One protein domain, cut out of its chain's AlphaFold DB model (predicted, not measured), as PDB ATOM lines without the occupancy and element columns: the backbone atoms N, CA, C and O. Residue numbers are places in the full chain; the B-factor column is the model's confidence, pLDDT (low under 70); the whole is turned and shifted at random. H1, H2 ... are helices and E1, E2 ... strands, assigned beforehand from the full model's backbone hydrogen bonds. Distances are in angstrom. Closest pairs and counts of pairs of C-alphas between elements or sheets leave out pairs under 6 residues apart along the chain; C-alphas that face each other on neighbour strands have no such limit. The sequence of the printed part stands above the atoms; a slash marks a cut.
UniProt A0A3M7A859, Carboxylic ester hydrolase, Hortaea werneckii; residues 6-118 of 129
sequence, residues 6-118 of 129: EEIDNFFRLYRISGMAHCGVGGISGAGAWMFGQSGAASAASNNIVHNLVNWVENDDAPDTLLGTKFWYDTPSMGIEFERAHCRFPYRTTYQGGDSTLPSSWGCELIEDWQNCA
ATOM      1  N   GLU A   6      51.457   9.267  97.502       94.19
ATOM      2  CA  GLU A   6      51.449  10.066  96.269       94.19
ATOM      3  C   GLU A   6      52.579   9.661  95.316       94.19
ATOM      4  O   GLU A   6      52.389   9.588  94.106       94.19
ATOM      5  N   GLU A   7      53.761   9.346  95.851       96.56
ATOM      6  CA  GLU A   7      54.883   8.872  95.038       96.56
ATOM      7  C   GLU A   7      54.613   7.480  94.449       96.56
ATOM      8  O   GLU A   7      55.009   7.205  93.313       96.56
ATOM      9  N   ILE A   8      53.932   6.611  95.205       95.50
ATOM     10  CA  ILE A   8      53.531   5.272  94.758       95.50
ATOM     11  C   ILE A   8      52.428   5.349  93.693       95.50
ATOM     12  O   ILE A   8      52.482   4.590  92.725       95.50
ATOM     13  N   ASP A   9      51.488   6.294  93.816       96.00
ATOM     14  CA  ASP A   9      50.357   6.480  92.892       96.00
ATOM     15  C   ASP A   9      50.780   6.705  91.430       96.00
ATOM     16  O   ASP A   9      49.969   6.493  90.522       96.00
ATOM     17  N   ASN A  10      52.040   7.095  91.196       95.75
ATOM     18  CA  ASN A  10      52.633   7.249  89.866       95.75
ATOM     19  C   ASN A  10      52.779   5.926  89.102       95.75
ATOM     20  O   ASN A  10      52.860   5.935  87.878       95.75
ATOM     21  N   PHE A  11      52.838   4.784  89.793       96.06
ATOM     22  CA  PHE A  11      53.024   3.476  89.145       96.06
ATOM     23  C   PHE A  11      52.187   2.345  89.751       96.06
ATOM     24  O   PHE A  11      52.056   1.282  89.143       96.06
ATOM     25  N   PHE A  12      51.635   2.526  90.951       96.75
ATOM     26  CA  PHE A  12      50.826   1.525  91.632       96.75
ATOM     27  C   PHE A  12      49.668   2.187  92.375       96.75
ATOM     28  O   PHE A  12      49.867   3.065  93.205       96.75
ATOM     29  N   ARG A  13      48.447   1.715  92.118       97.81
ATOM     30  CA  ARG A  13      47.240   2.132  92.840       97.81
ATOM     31  C   ARG A  13      46.489   0.898  93.321       97.81
ATOM     32  O   ARG A  13      46.257  -0.037  92.555       97.81
ATOM     33  N   LEU A  14      46.100   0.902  94.592       95.31
ATOM     34  CA  LEU A  14      45.270  -0.136  95.200       95.31
ATOM     35  C   LEU A  14      43.847   0.394  95.368       95.31
ATOM     36  O   LEU A  14      43.663   1.438  95.978       95.31
ATOM     37  N   TYR A  15      42.840  -0.348  94.913       96.69
ATOM     38  CA  TYR A  15      41.428  -0.010  95.125       96.69
ATOM     39  C   TYR A  15      40.781  -1.047  96.028       96.69
ATOM     40  O   TYR A  15      40.925  -2.252  95.813       96.69
ATOM     41  N   ARG A  16      40.037  -0.578  97.029       93.56
ATOM     42  CA  ARG A  16      39.248  -1.446  97.906       93.56
ATOM     43  C   ARG A  16      37.799  -1.394  97.467       93.56
ATOM     44  O   ARG A  16      37.157  -0.352  97.547       93.56
ATOM     45  N   ILE A  17      37.302  -2.525  96.986       95.44
ATOM     46  CA  ILE A  17      35.987  -2.610  96.357       95.44
ATOM     47  C   ILE A  17      34.955  -2.961  97.424       95.44
ATOM     48  O   ILE A  17      34.895  -4.097  97.897       95.44
ATOM     49  N   SER A  18      34.148  -1.980  97.833       93.56
ATOM     50  CA  SER A  18      33.183  -2.180  98.916       93.56
ATOM     51  C   SER A  18      32.116  -3.203  98.518       93.56
ATOM     52  O   SER A  18      31.454  -3.035  97.490       93.56
ATOM     53  N   GLY A  19      31.909  -4.218  99.359       92.38
ATOM     54  CA  GLY A  19      30.866  -5.232  99.176       92.38
ATOM     55  C   GLY A  19      31.127  -6.228  98.043       92.38
ATOM     56  O   GLY A  19      30.185  -6.884  97.605       92.38
ATOM     57  N   MET A  20      32.372  -6.347  97.577       94.00
ATOM     58  CA  MET A  20      32.806  -7.401  96.659       94.00
ATOM     59  C   MET A  20      33.285  -8.632  97.442       94.00
ATOM     60  O   MET A  20      34.100  -8.514  98.355       94.00
ATOM     61  N   ALA A  21      32.810  -9.818  97.066       92.19
ATOM     62  CA  ALA A  21      33.356 -11.090  97.544       92.19
ATOM     63  C   ALA A  21      34.592 -11.514  96.724       92.19
ATOM     64  O   ALA A  21      35.013 -10.813  95.808       92.19
ATOM     65  N   HIS A  22      35.190 -12.676  97.006       91.00
ATOM     66  CA  HIS A  22      36.405 -13.122  96.313       91.00
ATOM     67  C   HIS A  22      36.224 -13.168  94.783       91.00
ATOM     68  O   HIS A  22      35.536 -14.033  94.244       91.00
ATOM     69  N   CYS A  23      36.822 -12.192  94.090       88.25
ATOM     70  CA  CYS A  23      36.707 -11.964  92.645       88.25
ATOM     71  C   CYS A  23      35.271 -11.770  92.104       88.25
ATOM     72  O   CYS A  23      35.096 -11.669  90.889       88.25
ATOM     73  N   GLY A  24      34.254 -11.714  92.968       82.38
ATOM     74  CA  GLY A  24      32.842 -11.645  92.580       82.38
ATOM     75  C   GLY A  24      32.294 -12.898  91.875       82.38
ATOM     76  O   GLY A  24      31.205 -12.852  91.309       82.38
ATOM     77  N   VAL A  25      33.027 -14.019  91.882       71.06
ATOM     78  CA  VAL A  25      32.670 -15.269  91.181       71.06
ATOM     79  C   VAL A  25      32.607 -16.453  92.153       71.06
ATOM     80  O   VAL A  25      33.196 -16.415  93.225       71.06
ATOM     81  N   GLY A  26      31.905 -17.532  91.782       61.22
ATOM     82  CA  GLY A  26      31.851 -18.762  92.591       61.22
ATOM     83  C   GLY A  26      30.641 -18.892  93.527       61.22
ATOM     84  O   GLY A  26      30.691 -19.657  94.483       61.22
ATOM     85  N   GLY A  27      29.549 -18.173  93.244       67.50
ATOM     86  CA  GLY A  27      28.247 -18.340  93.909       67.50
ATOM     87  C   GLY A  27      27.863 -17.219  94.876       67.50
ATOM     88  O   GLY A  27      26.677 -17.026  95.124       67.50
ATOM     89  N   ILE A  28      28.832 -16.437  95.363       77.69
ATOM     90  CA  ILE A  28      28.592 -15.212  96.138       77.69
ATOM     91  C   ILE A  28      29.428 -14.104  95.506       77.69
ATOM     92  O   ILE A  28      30.647 -14.102  95.615       77.69
ATOM     93  N   SER A  29      28.767 -13.182  94.820       83.94
ATOM     94  CA  SER A  29      29.370 -12.005  94.183       83.94
ATOM     95  C   SER A  29      29.626 -10.867  95.179       83.94
ATOM     96  O   SER A  29      30.621 -10.145  95.088       83.94
ATOM     97  N   GLY A  30      28.747 -10.762  96.178       88.56
ATOM     98  CA  GLY A  30      28.728  -9.705  97.180       88.56
ATOM     99  C   GLY A  30      27.573  -8.716  96.968       88.56
ATOM    100  O   GLY A  30      26.935  -8.660  95.913       88.56
ATOM    101  N   ALA A  31      27.264  -7.954  98.016       92.62
ATOM    102  CA  ALA A  31      26.145  -7.009  98.027       92.62
ATOM    103  C   ALA A  31      26.493  -5.634  97.427       92.62
ATOM    104  O   ALA A  31      25.607  -4.808  97.255       92.62
ATOM    105  N   GLY A  32      27.770  -5.367  97.149       94.81
ATOM    106  CA  GLY A  32      28.259  -4.068  96.693       94.81
ATOM    107  C   GLY A  32      28.333  -3.918  95.178       94.81
ATOM    108  O   GLY A  32      28.103  -4.860  94.425       94.81
ATOM    109  N   ALA A  33      28.724  -2.728  94.729       96.56
ATOM    110  CA  ALA A  33      28.974  -2.420  93.324       96.56
ATOM    111  C   ALA A  33      30.315  -3.021  92.863       96.56
ATOM    112  O   ALA A  33      31.319  -2.325  92.741       96.56
ATOM    113  N   TRP A  34      30.355  -4.343  92.708       95.50
ATOM    114  CA  TRP A  34      31.582  -5.123  92.546       95.50
ATOM    115  C   TRP A  34      32.038  -5.287  91.091       95.50
ATOM    116  O   TRP A  34      33.161  -5.733  90.856       95.50
ATOM    117  N   MET A  35      31.190  -4.972  90.108       96.19
ATOM    118  CA  MET A  35      31.537  -5.121  88.696       96.19
ATOM    119  C   MET A  35      32.219  -3.856  88.182       96.19
ATOM    120  O   MET A  35      31.608  -2.796  88.162       96.19
ATOM    121  N   PHE A  36      33.469  -3.970  87.747       96.69
ATOM    122  CA  PHE A  36      34.264  -2.863  87.201       96.69
ATOM    123  C   PHE A  36      35.085  -3.310  85.976       96.69
ATOM    124  O   PHE A  36      36.173  -2.802  85.706       96.69
ATOM    125  N   GLY A  37      34.592  -4.319  85.247       95.94
ATOM    126  CA  GLY A  37      35.228  -4.867  84.043       95.94
ATOM    127  C   GLY A  37      36.423  -5.794  84.284       95.94
ATOM    128  O   GLY A  37      37.184  -6.062  83.362       95.94
ATOM    129  N   GLN A  38      36.595  -6.318  85.499       94.50
ATOM    130  CA  GLN A  38      37.691  -7.229  85.858       94.50
ATOM    131  C   GLN A  38      37.564  -8.650  85.294       94.50
ATOM    132  O   GLN A  38      38.495  -9.446  85.391       94.50
ATOM    133  N   SER A  39      36.398  -9.012  84.763       92.38
ATOM    134  CA  SER A  39      36.123 -10.334  84.204       92.38
ATOM    135  C   SER A  39      35.070 -10.241  83.102       92.38
ATOM    136  O   SER A  39      34.375  -9.232  82.978       92.38
ATOM    137  N   GLY A  40      34.893 -11.322  82.335       89.94
ATOM    138  CA  GLY A  40      33.822 -11.399  81.337       89.94
ATOM    139  C   GLY A  40      32.427 -11.174  81.934       89.94
ATOM    140  O   GLY A  40      31.613 -10.486  81.324       89.94
ATOM    141  N   ALA A  41      32.175 -11.663  83.155       87.44
ATOM    142  CA  ALA A  41      30.899 -11.468  83.851       87.44
ATOM    143  C   ALA A  41      30.651 -10.000  84.245       87.44
ATOM    144  O   ALA A  41      29.509  -9.554  84.257       87.44
ATOM    145  N   ALA A  42      31.717  -9.245  84.515       93.12
ATOM    146  CA  ALA A  42      31.660  -7.829  84.875       93.12
ATOM    147  C   ALA A  42      31.845  -6.882  83.674       93.12
ATOM    148  O   ALA A  42      31.872  -5.667  83.857       93.12
ATOM    149  N   SER A  43      31.993  -7.411  82.453       93.81
ATOM    150  CA  SER A  43      32.323  -6.618  81.254       93.81
ATOM    151  C   SER A  43      31.223  -5.647  80.821       93.81
ATOM    152  O   SER A  43      31.516  -4.677  80.129       93.81
ATOM    153  N   ALA A  44      29.978  -5.892  81.242       94.62
ATOM    154  CA  ALA A  44      28.833  -5.030  80.963       94.62
ATOM    155  C   ALA A  44      28.738  -3.810  81.898       94.62
ATOM    156  O   ALA A  44      27.853  -2.979  81.700       94.62
ATOM    157  N   ALA A  45      29.594  -3.716  82.923       95.62
ATOM    158  CA  ALA A  45      29.644  -2.558  83.810       95.62
ATOM    159  C   ALA A  45      29.988  -1.277  83.037       95.62
ATOM    160  O   ALA A  45      30.688  -1.316  82.024       95.62
ATOM    161  N   SER A  46      29.540  -0.134  83.555       93.38
ATOM    162  CA  SER A  46      29.768   1.182  82.939       93.38
ATOM    163  C   SER A  46      31.256   1.535  82.820       93.38
ATOM    164  O   SER A  46      31.650   2.309  81.952       93.38
ATOM    165  N   ASN A  47      32.086   0.965  83.693       96.31
ATOM    166  CA  ASN A  47      33.522   1.189  83.766       96.31
ATOM    167  C   ASN A  47      34.294  -0.132  83.630       96.31
ATOM    168  O   ASN A  47      33.831  -1.181  84.084       96.31
ATOM    169  N   ASN A  48      35.488  -0.071  83.030       96.56
ATOM    170  CA  ASN A  48      36.312  -1.244  82.756       96.56
ATOM    171  C   ASN A  48      37.788  -1.010  83.116       96.56
ATOM    172  O   ASN A  48      38.484  -0.236  82.462       96.56
ATOM    173  N   ILE A  49      38.285  -1.730  84.125       97.00
ATOM    174  CA  ILE A  49      39.667  -1.612  84.610       97.00
ATOM    175  C   ILE A  49      40.723  -1.925  83.551       97.00
ATOM    176  O   ILE A  49      41.795  -1.328  83.589       97.00
ATOM    177  N   VAL A  50      40.443  -2.813  82.593       96.94
ATOM    178  CA  VAL A  50      41.399  -3.119  81.521       96.94
ATOM    179  C   VAL A  50      41.583  -1.894  80.629       96.94
ATOM    180  O   VAL A  50      42.715  -1.537  80.320       96.94
ATOM    181  N   HIS A  51      40.494  -1.202  80.279       97.25
ATOM    182  CA  HIS A  51      40.575   0.052  79.525       97.25
ATOM    183  C   HIS A  51      41.250   1.159  80.335       97.25
ATOM    184  O   HIS A  51      42.080   1.882  79.795       97.25
ATOM    185  N   ASN A  52      40.959   1.258  81.634       97.75
ATOM    186  CA  ASN A  52      41.613   2.241  82.498       97.75
ATOM    187  C   ASN A  52      43.127   2.012  82.591       97.75
ATOM    188  O   ASN A  52      43.892   2.968  82.578       97.75
ATOM    189  N   LEU A  53      43.572   0.754  82.649       97.94
ATOM    190  CA  LEU A  53      44.996   0.429  82.656       97.94
ATOM    191  C   LEU A  53      45.666   0.784  81.323       97.94
ATOM    192  O   LEU A  53      46.776   1.308  81.327       97.94
ATOM    193  N   VAL A  54      44.993   0.530  80.194       98.19
ATOM    194  CA  VAL A  54      45.471   0.959  78.869       98.19
ATOM    195  C   VAL A  54      45.598   2.481  78.819       98.19
ATOM    196  O   VAL A  54      46.654   2.981  78.451       98.19
ATOM    197  N   ASN A  55      44.577   3.221  79.261       98.12
ATOM    198  CA  ASN A  55      44.614   4.684  79.287       98.12
ATOM    199  C   ASN A  55      45.723   5.228  80.191       98.12
ATOM    200  O   ASN A  55      46.397   6.178  79.804       98.12
ATOM    201  N   TRP A  56      45.964   4.608  81.347       98.38
ATOM    202  CA  TRP A  56      47.081   4.992  82.203       98.38
ATOM    203  C   TRP A  56      48.420   4.790  81.486       98.38
ATOM    204  O   TRP A  56      49.232   5.706  81.421       98.38
ATOM    205  N   VAL A  57      48.645   3.620  80.884       98.44
ATOM    206  CA  VAL A  57      49.920   3.309  80.217       98.44
ATOM    207  C   VAL A  57      50.146   4.155  78.960       98.44
ATOM    208  O   VAL A  57      51.273   4.571  78.701       98.44
ATOM    209  N   GLU A  58      49.104   4.387  78.162       98.50
ATOM    210  CA  GLU A  58      49.225   5.041  76.853       98.50
ATOM    211  C   GLU A  58      49.064   6.564  76.913       98.50
ATOM    212  O   GLU A  58      49.654   7.263  76.090       98.50
ATOM    213  N   ASN A  59      48.297   7.084  77.879       98.25
ATOM    214  CA  ASN A  59      47.917   8.500  77.948       98.25
ATOM    215  C   ASN A  59      48.255   9.174  79.287       98.25
ATOM    216  O   ASN A  59      47.884  10.331  79.473       98.25
ATOM    217  N   ASP A  60      48.936   8.478  80.204       97.19
ATOM    218  CA  ASP A  60      49.246   8.971  81.557       97.19
ATOM    219  C   ASP A  60      47.984   9.339  82.373       97.19
ATOM    220  O   ASP A  60      48.016  10.157  83.290       97.19
ATOM    221  N   ASP A  61      46.845   8.721  82.034       97.56
ATOM    222  CA  ASP A  61      45.540   8.973  82.655       97.56
ATOM    223  C   ASP A  61      45.190   7.871  83.665       97.56
ATOM    224  O   ASP A  61      44.505   6.888  83.367       97.56
ATOM    225  N   ALA A  62      45.744   8.003  84.870       96.38
ATOM    226  CA  ALA A  62      45.524   7.069  85.966       96.38
ATOM    227  C   ALA A  62      44.238   7.414  86.744       96.38
ATOM    228  O   ALA A  62      44.113   8.525  87.265       96.38
ATOM    229  N   PRO A  63      43.297   6.472  86.934       96.56
ATOM    230  CA  PRO A  63      42.017   6.786  87.563       96.56
ATOM    231  C   PRO A  63      42.156   7.034  89.072       96.56
ATOM    232  O   PRO A  63      42.721   6.216  89.797       96.56
ATOM    233  N   ASP A  64      41.607   8.121  89.613       95.81
ATOM    234  CA  ASP A  64      41.596   8.345  91.074       95.81
ATOM    235  C   ASP A  64      40.576   7.473  91.812       95.81
ATOM    236  O   ASP A  64      40.759   7.113  92.977       95.81
ATOM    237  N   THR A  65      39.520   7.075  91.109       97.62
ATOM    238  CA  THR A  65      38.494   6.164  91.614       97.62
ATOM    239  C   THR A  65      38.195   5.087  90.591       97.62
ATOM    240  O   THR A  65      38.374   5.279  89.391       97.62
ATOM    241  N   LEU A  66      37.705   3.949  91.067       97.31
ATOM    242  CA  LEU A  66      37.233   2.874  90.216       97.31
ATOM    243  C   LEU A  66      35.720   2.767  90.350       97.31
ATOM    244  O   LEU A  66      35.218   2.299  91.370       97.31
ATOM    245  N   LEU A  67      34.987   3.220  89.333       98.19
ATOM    246  CA  LEU A  67      33.537   3.073  89.316       98.19
ATOM    247  C   LEU A  67      33.186   1.588  89.218       98.19
ATOM    248  O   LEU A  67      33.622   0.897  88.294       98.19
ATOM    249  N   GLY A  68      32.430   1.106  90.194       97.88
ATOM    250  CA  GLY A  68      31.807  -0.201  90.172       97.88
ATOM    251  C   GLY A  68      30.302  -0.087  89.970       97.88
ATOM    252  O   GLY A  68      29.679   0.904  90.362       97.88
ATOM    253  N   THR A  69      29.717  -1.146  89.425       98.00
ATOM    254  CA  THR A  69      28.287  -1.280  89.149       98.00
ATOM    255  C   THR A  69      27.728  -2.494  89.898       98.00
ATOM    256  O   THR A  69      28.363  -3.552  89.962       98.00
ATOM    257  N   LYS A  70      26.530  -2.349  90.471       96.75
ATOM    258  CA  LYS A  70      25.668  -3.458  90.893       96.75
ATOM    259  C   LYS A  70      24.475  -3.497  89.947       96.75
ATOM    260  O   LYS A  70      23.773  -2.499  89.813       96.75
ATOM    261  N   PHE A  71      24.239  -4.630  89.296       96.19
ATOM    262  CA  PHE A  71      23.001  -4.866  88.550       96.19
ATOM    263  C   PHE A  71      21.996  -5.601  89.427       96.19
ATOM    264  O   PHE A  71      22.392  -6.376  90.305       96.19
ATOM    265  N   TRP A  72      20.708  -5.437  89.125       94.94
ATOM    266  CA  TRP A  72      19.665  -6.241  89.753       94.94
ATOM    267  C   TRP A  72      19.961  -7.730  89.556       94.94
ATOM    268  O   TRP A  72      20.107  -8.206  88.428       94.94
ATOM    269  N   TYR A  73      20.102  -8.456  90.669       91.94
ATOM    270  CA  TYR A  73      20.482  -9.877  90.693       91.94
ATOM    271  C   TYR A  73      21.769 -10.200  89.913       91.94
ATOM    272  O   TYR A  73      21.890 -11.284  89.345       91.94
ATOM    273  N   ASP A  74      22.707  -9.249  89.830       92.44
ATOM    274  CA  ASP A  74      23.932  -9.363  89.027       92.44
ATOM    275  C   ASP A  74      23.671  -9.694  87.544       92.44
ATOM    276  O   ASP A  74      24.512 -10.280  86.864       92.44
ATOM    277  N   THR A  75      22.499  -9.306  87.031       92.81
ATOM    278  CA  THR A  75      22.061  -9.589  85.662       92.81
ATOM    279  C   THR A  75      22.006  -8.291  84.849       92.81
ATOM    280  O   THR A  75      21.072  -7.508  85.026       92.81
ATOM    281  N   PRO A  76      22.944  -8.050  83.908       94.38
ATOM    282  CA  PRO A  76      23.021  -6.780  83.179       94.38
ATOM    283  C   PRO A  76      21.738  -6.382  82.441       94.38
ATOM    284  O   PRO A  76      21.383  -5.206  82.392       94.38
ATOM    285  N   SER A  77      20.994  -7.355  81.907       95.94
ATOM    286  CA  SER A  77      19.728  -7.100  81.209       95.94
ATOM    287  C   SER A  77      18.600  -6.603  82.119       95.94
ATOM    288  O   SER A  77      17.596  -6.112  81.607       95.94
ATOM    289  N   MET A  78      18.746  -6.704  83.444       97.06
ATOM    290  CA  MET A  78      17.785  -6.185  84.424       97.06
ATOM    291  C   MET A  78      18.085  -4.741  84.850       97.06
ATOM    292  O   MET A  78      17.326  -4.162  85.624       97.06
ATOM    293  N   GLY A  79      19.151  -4.142  84.314       96.81
ATOM    294  CA  GLY A  79      19.531  -2.763  84.590       96.81
ATOM    295  C   GLY A  79      20.330  -2.591  85.881       96.81
ATOM    296  O   GLY A  79      20.491  -3.509  86.692       96.81
ATOM    297  N   ILE A  80      20.887  -1.391  86.023       97.75
ATOM    298  CA  ILE A  80      21.726  -0.992  87.152       97.75
ATOM    299  C   ILE A  80      20.841  -0.802  88.390       97.75
ATOM    300  O   ILE A  80      19.838  -0.093  88.337       97.75
ATOM    301  N   GLU A  81      21.221  -1.444  89.492       97.38
ATOM    302  CA  GLU A  81      20.626  -1.241  90.816       97.38
ATOM    303  C   GLU A  81      21.246  -0.010  91.486       97.38
ATOM    304  O   GLU A  81      20.528   0.879  91.931       97.38
ATOM    305  N   PHE A  82      22.580   0.062  91.516       98.12
ATOM    306  CA  PHE A  82      23.327   1.235  91.967       98.12
ATOM    307  C   PHE A  82      24.780   1.203  91.483       98.12
ATOM    308  O   PHE A  82      25.296   0.165  91.055       98.12
ATOM    309  N   GLU A  83      25.469   2.335  91.606       98.31
ATOM    310  CA  GLU A  83      26.892   2.459  91.286       98.31
ATOM    311  C   GLU A  83      27.665   3.123  92.423       98.31
ATOM    312  O   GLU A  83      27.111   3.834  93.264       98.31
ATOM    313  N   ARG A  84      28.977   2.879  92.466       97.94
ATOM    314  CA  ARG A  84      29.856   3.480  93.470       97.94
ATOM    315  C   ARG A  84      31.256   3.697  92.930       97.94
ATOM    316  O   ARG A  84      31.866   2.770  92.411       97.94
ATOM    317  N   ALA A  85      31.779   4.905  93.106       97.69
ATOM    318  CA  ALA A  85      33.182   5.201  92.862       97.69
ATOM    319  C   ALA A  85      34.019   4.696  94.049       97.69
ATOM    320  O   ALA A  85      33.960   5.258  95.142       97.69
ATOM    321  N   HIS A  86      34.757   3.599  93.862       97.44
ATOM    322  CA  HIS A  86      35.643   3.057  94.892       97.44
ATOM    323  C   HIS A  86      36.946   3.844  94.922       97.44
ATOM    324  O   HIS A  86      37.645   3.938  93.913       97.44
ATOM    325  N   CYS A  87      37.280   4.403  96.078       97.56
ATOM    326  CA  CYS A  87      38.474   5.215  96.238       97.56
ATOM    327  C   CYS A  87      39.749   4.370  96.198       97.56
ATOM    328  O   CYS A  87      39.793   3.247  96.719       97.56
ATOM    329  N   ARG A  88      40.808   4.933  95.610       96.56
ATOM    330  CA  ARG A  88      42.154   4.388  95.776       96.56
ATOM    331  C   ARG A  88      42.589   4.515  97.236       96.56
ATOM    332  O   ARG A  88      42.346   5.524  97.888       96.56
ATOM    333  N   PHE A  89      43.247   3.496  97.758       94.06
ATOM    334  CA  PHE A  89      43.882   3.532  99.067       94.06
ATOM    335  C   PHE A  89      45.040   4.553  99.050       94.06
ATOM    336  O   PHE A  89      45.725   4.638  98.030       94.06
ATOM    337  N   PRO A  90      45.280   5.332 100.124       94.00
ATOM    338  CA  PRO A  90      44.705   5.245 101.473       94.00
ATOM    339  C   PRO A  90      43.377   5.980 101.684       94.00
ATOM    340  O   PRO A  90      42.949   6.150 102.821       94.00
ATOM    341  N   TYR A  91      42.684   6.396 100.628       95.12
ATOM    342  CA  TYR A  91      41.374   7.011 100.784       95.12
ATOM    343  C   TYR A  91      40.290   5.949 101.048       95.12
ATOM    344  O   TYR A  91      40.341   4.801 100.581       95.12
ATOM    345  N   ARG A  92      39.284   6.333 101.831       93.56
ATOM    346  CA  ARG A  92      38.070   5.571 102.120       93.56
ATOM    347  C   ARG A  92      36.904   6.155 101.335       93.56
ATOM    348  O   ARG A  92      36.725   7.368 101.287       93.56
ATOM    349  N   THR A  93      36.088   5.278 100.758       95.50
ATOM    350  CA  THR A  93      34.806   5.657 100.161       95.50
ATOM    351  C   THR A  93      33.803   5.960 101.274       95.50
ATOM    352  O   THR A  93      33.250   5.040 101.880       95.50
ATOM    353  N   THR A  94      33.565   7.239 101.547       95.62
ATOM    354  CA  THR A  94      32.711   7.725 102.640       95.62
ATOM    355  C   THR A  94      31.410   8.305 102.079       95.62
ATOM    356  O   THR A  94      31.415   9.044 101.096       95.62
ATOM    357  N   TYR A  95      30.275   7.967 102.696       96.81
ATOM    358  CA  TYR A  95      28.974   8.543 102.348       96.81
ATOM    359  C   TYR A  95      28.904  10.004 102.798       96.81
ATOM    360  O   TYR A  95      29.136  10.299 103.968       96.81
ATOM    361  N   GLN A  96      28.553  10.907 101.885       97.12
ATOM    362  CA  GLN A  96      28.498  12.351 102.136       97.12
ATOM    363  C   GLN A  96      27.063  12.891 102.255       97.12
ATOM    364  O   GLN A  96      26.869  14.031 102.670       97.12
ATOM    365  N   GLY A  97      26.052  12.075 101.936       96.44
ATOM    366  CA  GLY A  97      24.636  12.446 101.999       96.44
ATOM    367  C   GLY A  97      23.908  12.299 100.661       96.44
ATOM    368  O   GLY A  97      24.526  12.186  99.604       96.44
ATOM    369  N   GLY A  98      22.573  12.320 100.694       97.56
ATOM    370  CA  GLY A  98      21.720  12.199  99.505       97.56
ATOM    371  C   GLY A  98      21.181  10.786  99.267       97.56
ATOM    372  O   GLY A  98      20.678  10.149 100.189       97.56
ATOM    373  N   ASP A  99      21.221  10.330  98.016       97.69
ATOM    374  CA  ASP A  99      20.778   8.991  97.621       97.69
ATOM    375  C   ASP A  99      21.990   8.056  97.563       97.69
ATOM    376  O   ASP A  99      22.860   8.187  96.705       97.69
ATOM    377  N   SER A 100      22.050   7.089  98.478       96.62
ATOM    378  CA  SER A 100      23.179   6.165  98.606       96.62
ATOM    379  C   SER A 100      23.411   5.280  97.375       96.62
ATOM    380  O   SER A 100      24.487   4.679  97.274       96.62
ATOM    381  N   THR A 101      22.450   5.208  96.450       97.75
ATOM    382  CA  THR A 101      22.570   4.481  95.179       97.75
ATOM    383  C   THR A 101      23.336   5.258  94.103       97.75
ATOM    384  O   THR A 101      23.795   4.667  93.123       97.75
ATOM    385  N   LEU A 102      23.517   6.571  94.288       98.00
ATOM    386  CA  LEU A 102      24.199   7.440  93.337       98.00
ATOM    387  C   LEU A 102      25.682   7.608  93.700       98.00
ATOM    388  O   LEU A 102      25.990   7.939  94.847       98.00
ATOM    389  N   PRO A 103      26.616   7.509  92.734       97.31
ATOM    390  CA  PRO A 103      28.037   7.764  92.980       97.31
ATOM    391  C   PRO A 103      28.322   9.140  93.588       97.31
ATOM    392  O   PRO A 103      29.214   9.263  94.419       97.31
ATOM    393  N   SER A 104      27.537  10.161  93.227       97.62
ATOM    394  CA  SER A 104      27.688  11.542  93.710       97.62
ATOM    395  C   SER A 104      27.408  11.724  95.202       97.62
ATOM    396  O   SER A 104      27.733  12.766  95.760       97.62
ATOM    397  N   SER A 105      26.778  10.741  95.846       98.00
ATOM    398  CA  SER A 105      26.518  10.748  97.287       98.00
ATOM    399  C   SER A 105      27.679  10.198  98.117       98.00
ATOM    400  O   SER A 105      27.585  10.121  99.344       98.00
ATOM    401  N   TRP A 106      28.776   9.817  97.464       97.88
ATOM    402  CA  TRP A 106      29.980   9.278  98.080       97.88
ATOM    403  C   TRP A 106      31.191  10.113  97.673       97.88
ATOM    404  O   TRP A 106      31.236  10.677  96.583       97.88
ATOM    405  N   GLY A 107      32.199  10.158  98.538       97.19
ATOM    406  CA  GLY A 107      33.473  10.798  98.236       97.19
ATOM    407  C   GLY A 107      34.649  10.078  98.879       97.19
ATOM    408  O   GLY A 107      34.472   9.151  99.670       97.19
ATOM    409  N   CYS A 108      35.852  10.510  98.513       97.12
ATOM    410  CA  CYS A 108      37.097   9.937  99.005       97.12
ATOM    411  C   CYS A 108      37.648  10.757 100.167       97.12
ATOM    412  O   CYS A 108      38.000  11.921 100.004       97.12
ATOM    413  N   GLU A 109      37.722  10.131 101.334       95.38
ATOM    414  CA  GLU A 109      38.252  10.716 102.563       95.38
ATOM    415  C   GLU A 109      39.597  10.067 102.887       95.38
ATOM    416  O   GLU A 109      39.697   8.841 102.886       95.38
ATOM    417  N   LEU A 110      40.644  10.862 103.121       93.31
ATOM    418  CA  LEU A 110      41.962  10.329 103.471       93.31
ATOM    419  C   LEU A 110      41.886   9.618 104.826       93.31
ATOM    420  O   LEU A 110      41.363  10.174 105.789       93.31
ATOM    421  N   ILE A 111      42.414   8.396 104.911       90.38
ATOM    422  CA  ILE A 111      42.622   7.746 106.205       90.38
ATOM    423  C   ILE A 111      43.920   8.287 106.792       90.38
ATOM    424  O   ILE A 111      45.011   7.957 106.321       90.38
ATOM    425  N   GLU A 112      43.792   9.114 107.822       86.56
ATOM    426  CA  GLU A 112      44.936   9.597 108.589       86.56
ATOM    427  C   GLU A 112      45.688   8.431 109.240       86.56
ATOM    428  O   GLU A 112      45.092   7.432 109.650       86.56
ATOM    429  N   ASP A 113      47.013   8.551 109.308       84.06
ATOM    430  CA  ASP A 113      47.897   7.571 109.943       84.06
ATOM    431  C   ASP A 113      47.788   6.128 109.406       84.06
ATOM    432  O   ASP A 113      48.275   5.199 110.049       84.06
ATOM    433  N   TRP A 114      47.228   5.908 108.208       84.38
ATOM    434  CA  TRP A 114      47.016   4.575 107.605       84.38
ATOM    435  C   TRP A 114      48.261   3.667 107.603       84.38
ATOM    436  O   TRP A 114      48.153   2.442 107.565       84.38
ATOM    437  N   GLN A 115      49.461   4.248 107.639       81.88
ATOM    438  CA  GLN A 115      50.736   3.530 107.699       81.88
ATOM    439  C   GLN A 115      50.924   2.784 109.023       81.88
ATOM    440  O   GLN A 115      51.527   1.710 109.047       81.88
ATOM    441  N   ASN A 116      50.376   3.320 110.115       79.56
ATOM    442  CA  ASN A 116      50.453   2.708 111.435       79.56
ATOM    443  C   ASN A 116      49.508   1.500 111.557       79.56
ATOM    444  O   ASN A 116      49.638   0.736 112.505       79.56
ATOM    445  N   CYS A 117      48.613   1.269 110.584       70.38
ATOM    446  CA  CYS A 117      47.738   0.096 110.570       70.38
ATOM    447  C   CYS A 117      48.470  -1.219 110.260       70.38
ATOM    448  O   CYS A 117      47.930  -2.305 110.468       70.38
ATOM    449  N   ALA A 118      49.719  -1.155 109.794       56.31
ATOM    450  CA  ALA A 118      50.556  -2.333 109.627       56.31
ATOM    451  C   ALA A 118      51.134  -2.785 110.985       56.31
ATOM    452  O   ALA A 118      52.259  -2.435 111.333       56.31
TER     453      ALA A 118
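This is residues 6 to 118 of the 129 residues of the protein "Carboxylic ester hydrolase" of Hortaea werneckii (UniProt A0A3M7A859). What shape is this? With little regular structure, it is a loop-rich body with hairpin E1-E2 in its middle; hairpin E3-E4 packs on E2, and H1 and H2 lie far out. What builds it? The 113 printed residues, 40 in named elements, run H1, E1, E2, E3, E4, H2: mixed class, two antiparallel two-stranded sheets, compact, radius of gyration 14.5 A, spans 41 by 35 by 26 A.

Which strands pair? E1, residues 65 to 71, and E2, residues 80 to 87, form an antiparallel hairpin at 160 degrees; N 68 and O 84 are 2.8 A apart. E3, residues 91 to 95, and E4, residues 106 to 110, form another at 144 degrees; N 92 and O 109 are 2.8 A apart. What else is near? The closest C-alphas of E2 and E4, Cys 87 and Cys 108, are 5.6 A apart. H1, residues 49 to 59, has every O i to N i+4 pair within hydrogen-bond range; H2, residues 114 to 117, is too short for one.

Where are the ends? H1 begins at C-alpha 49 (39.667, -1.612, 84.610); H2 ends at C-alpha 117 (47.738, 0.096, 110.570). How long? E2 measures 20.0 A, E1 19.3 A, H1 14.7 A.

How large? The farthest C-alphas, Ser 77 and Asn 116, are 44.2 A apart. Cuts or doubts? The printed part has no cut; residues 26 to 27 and 118 are under pLDDT 70.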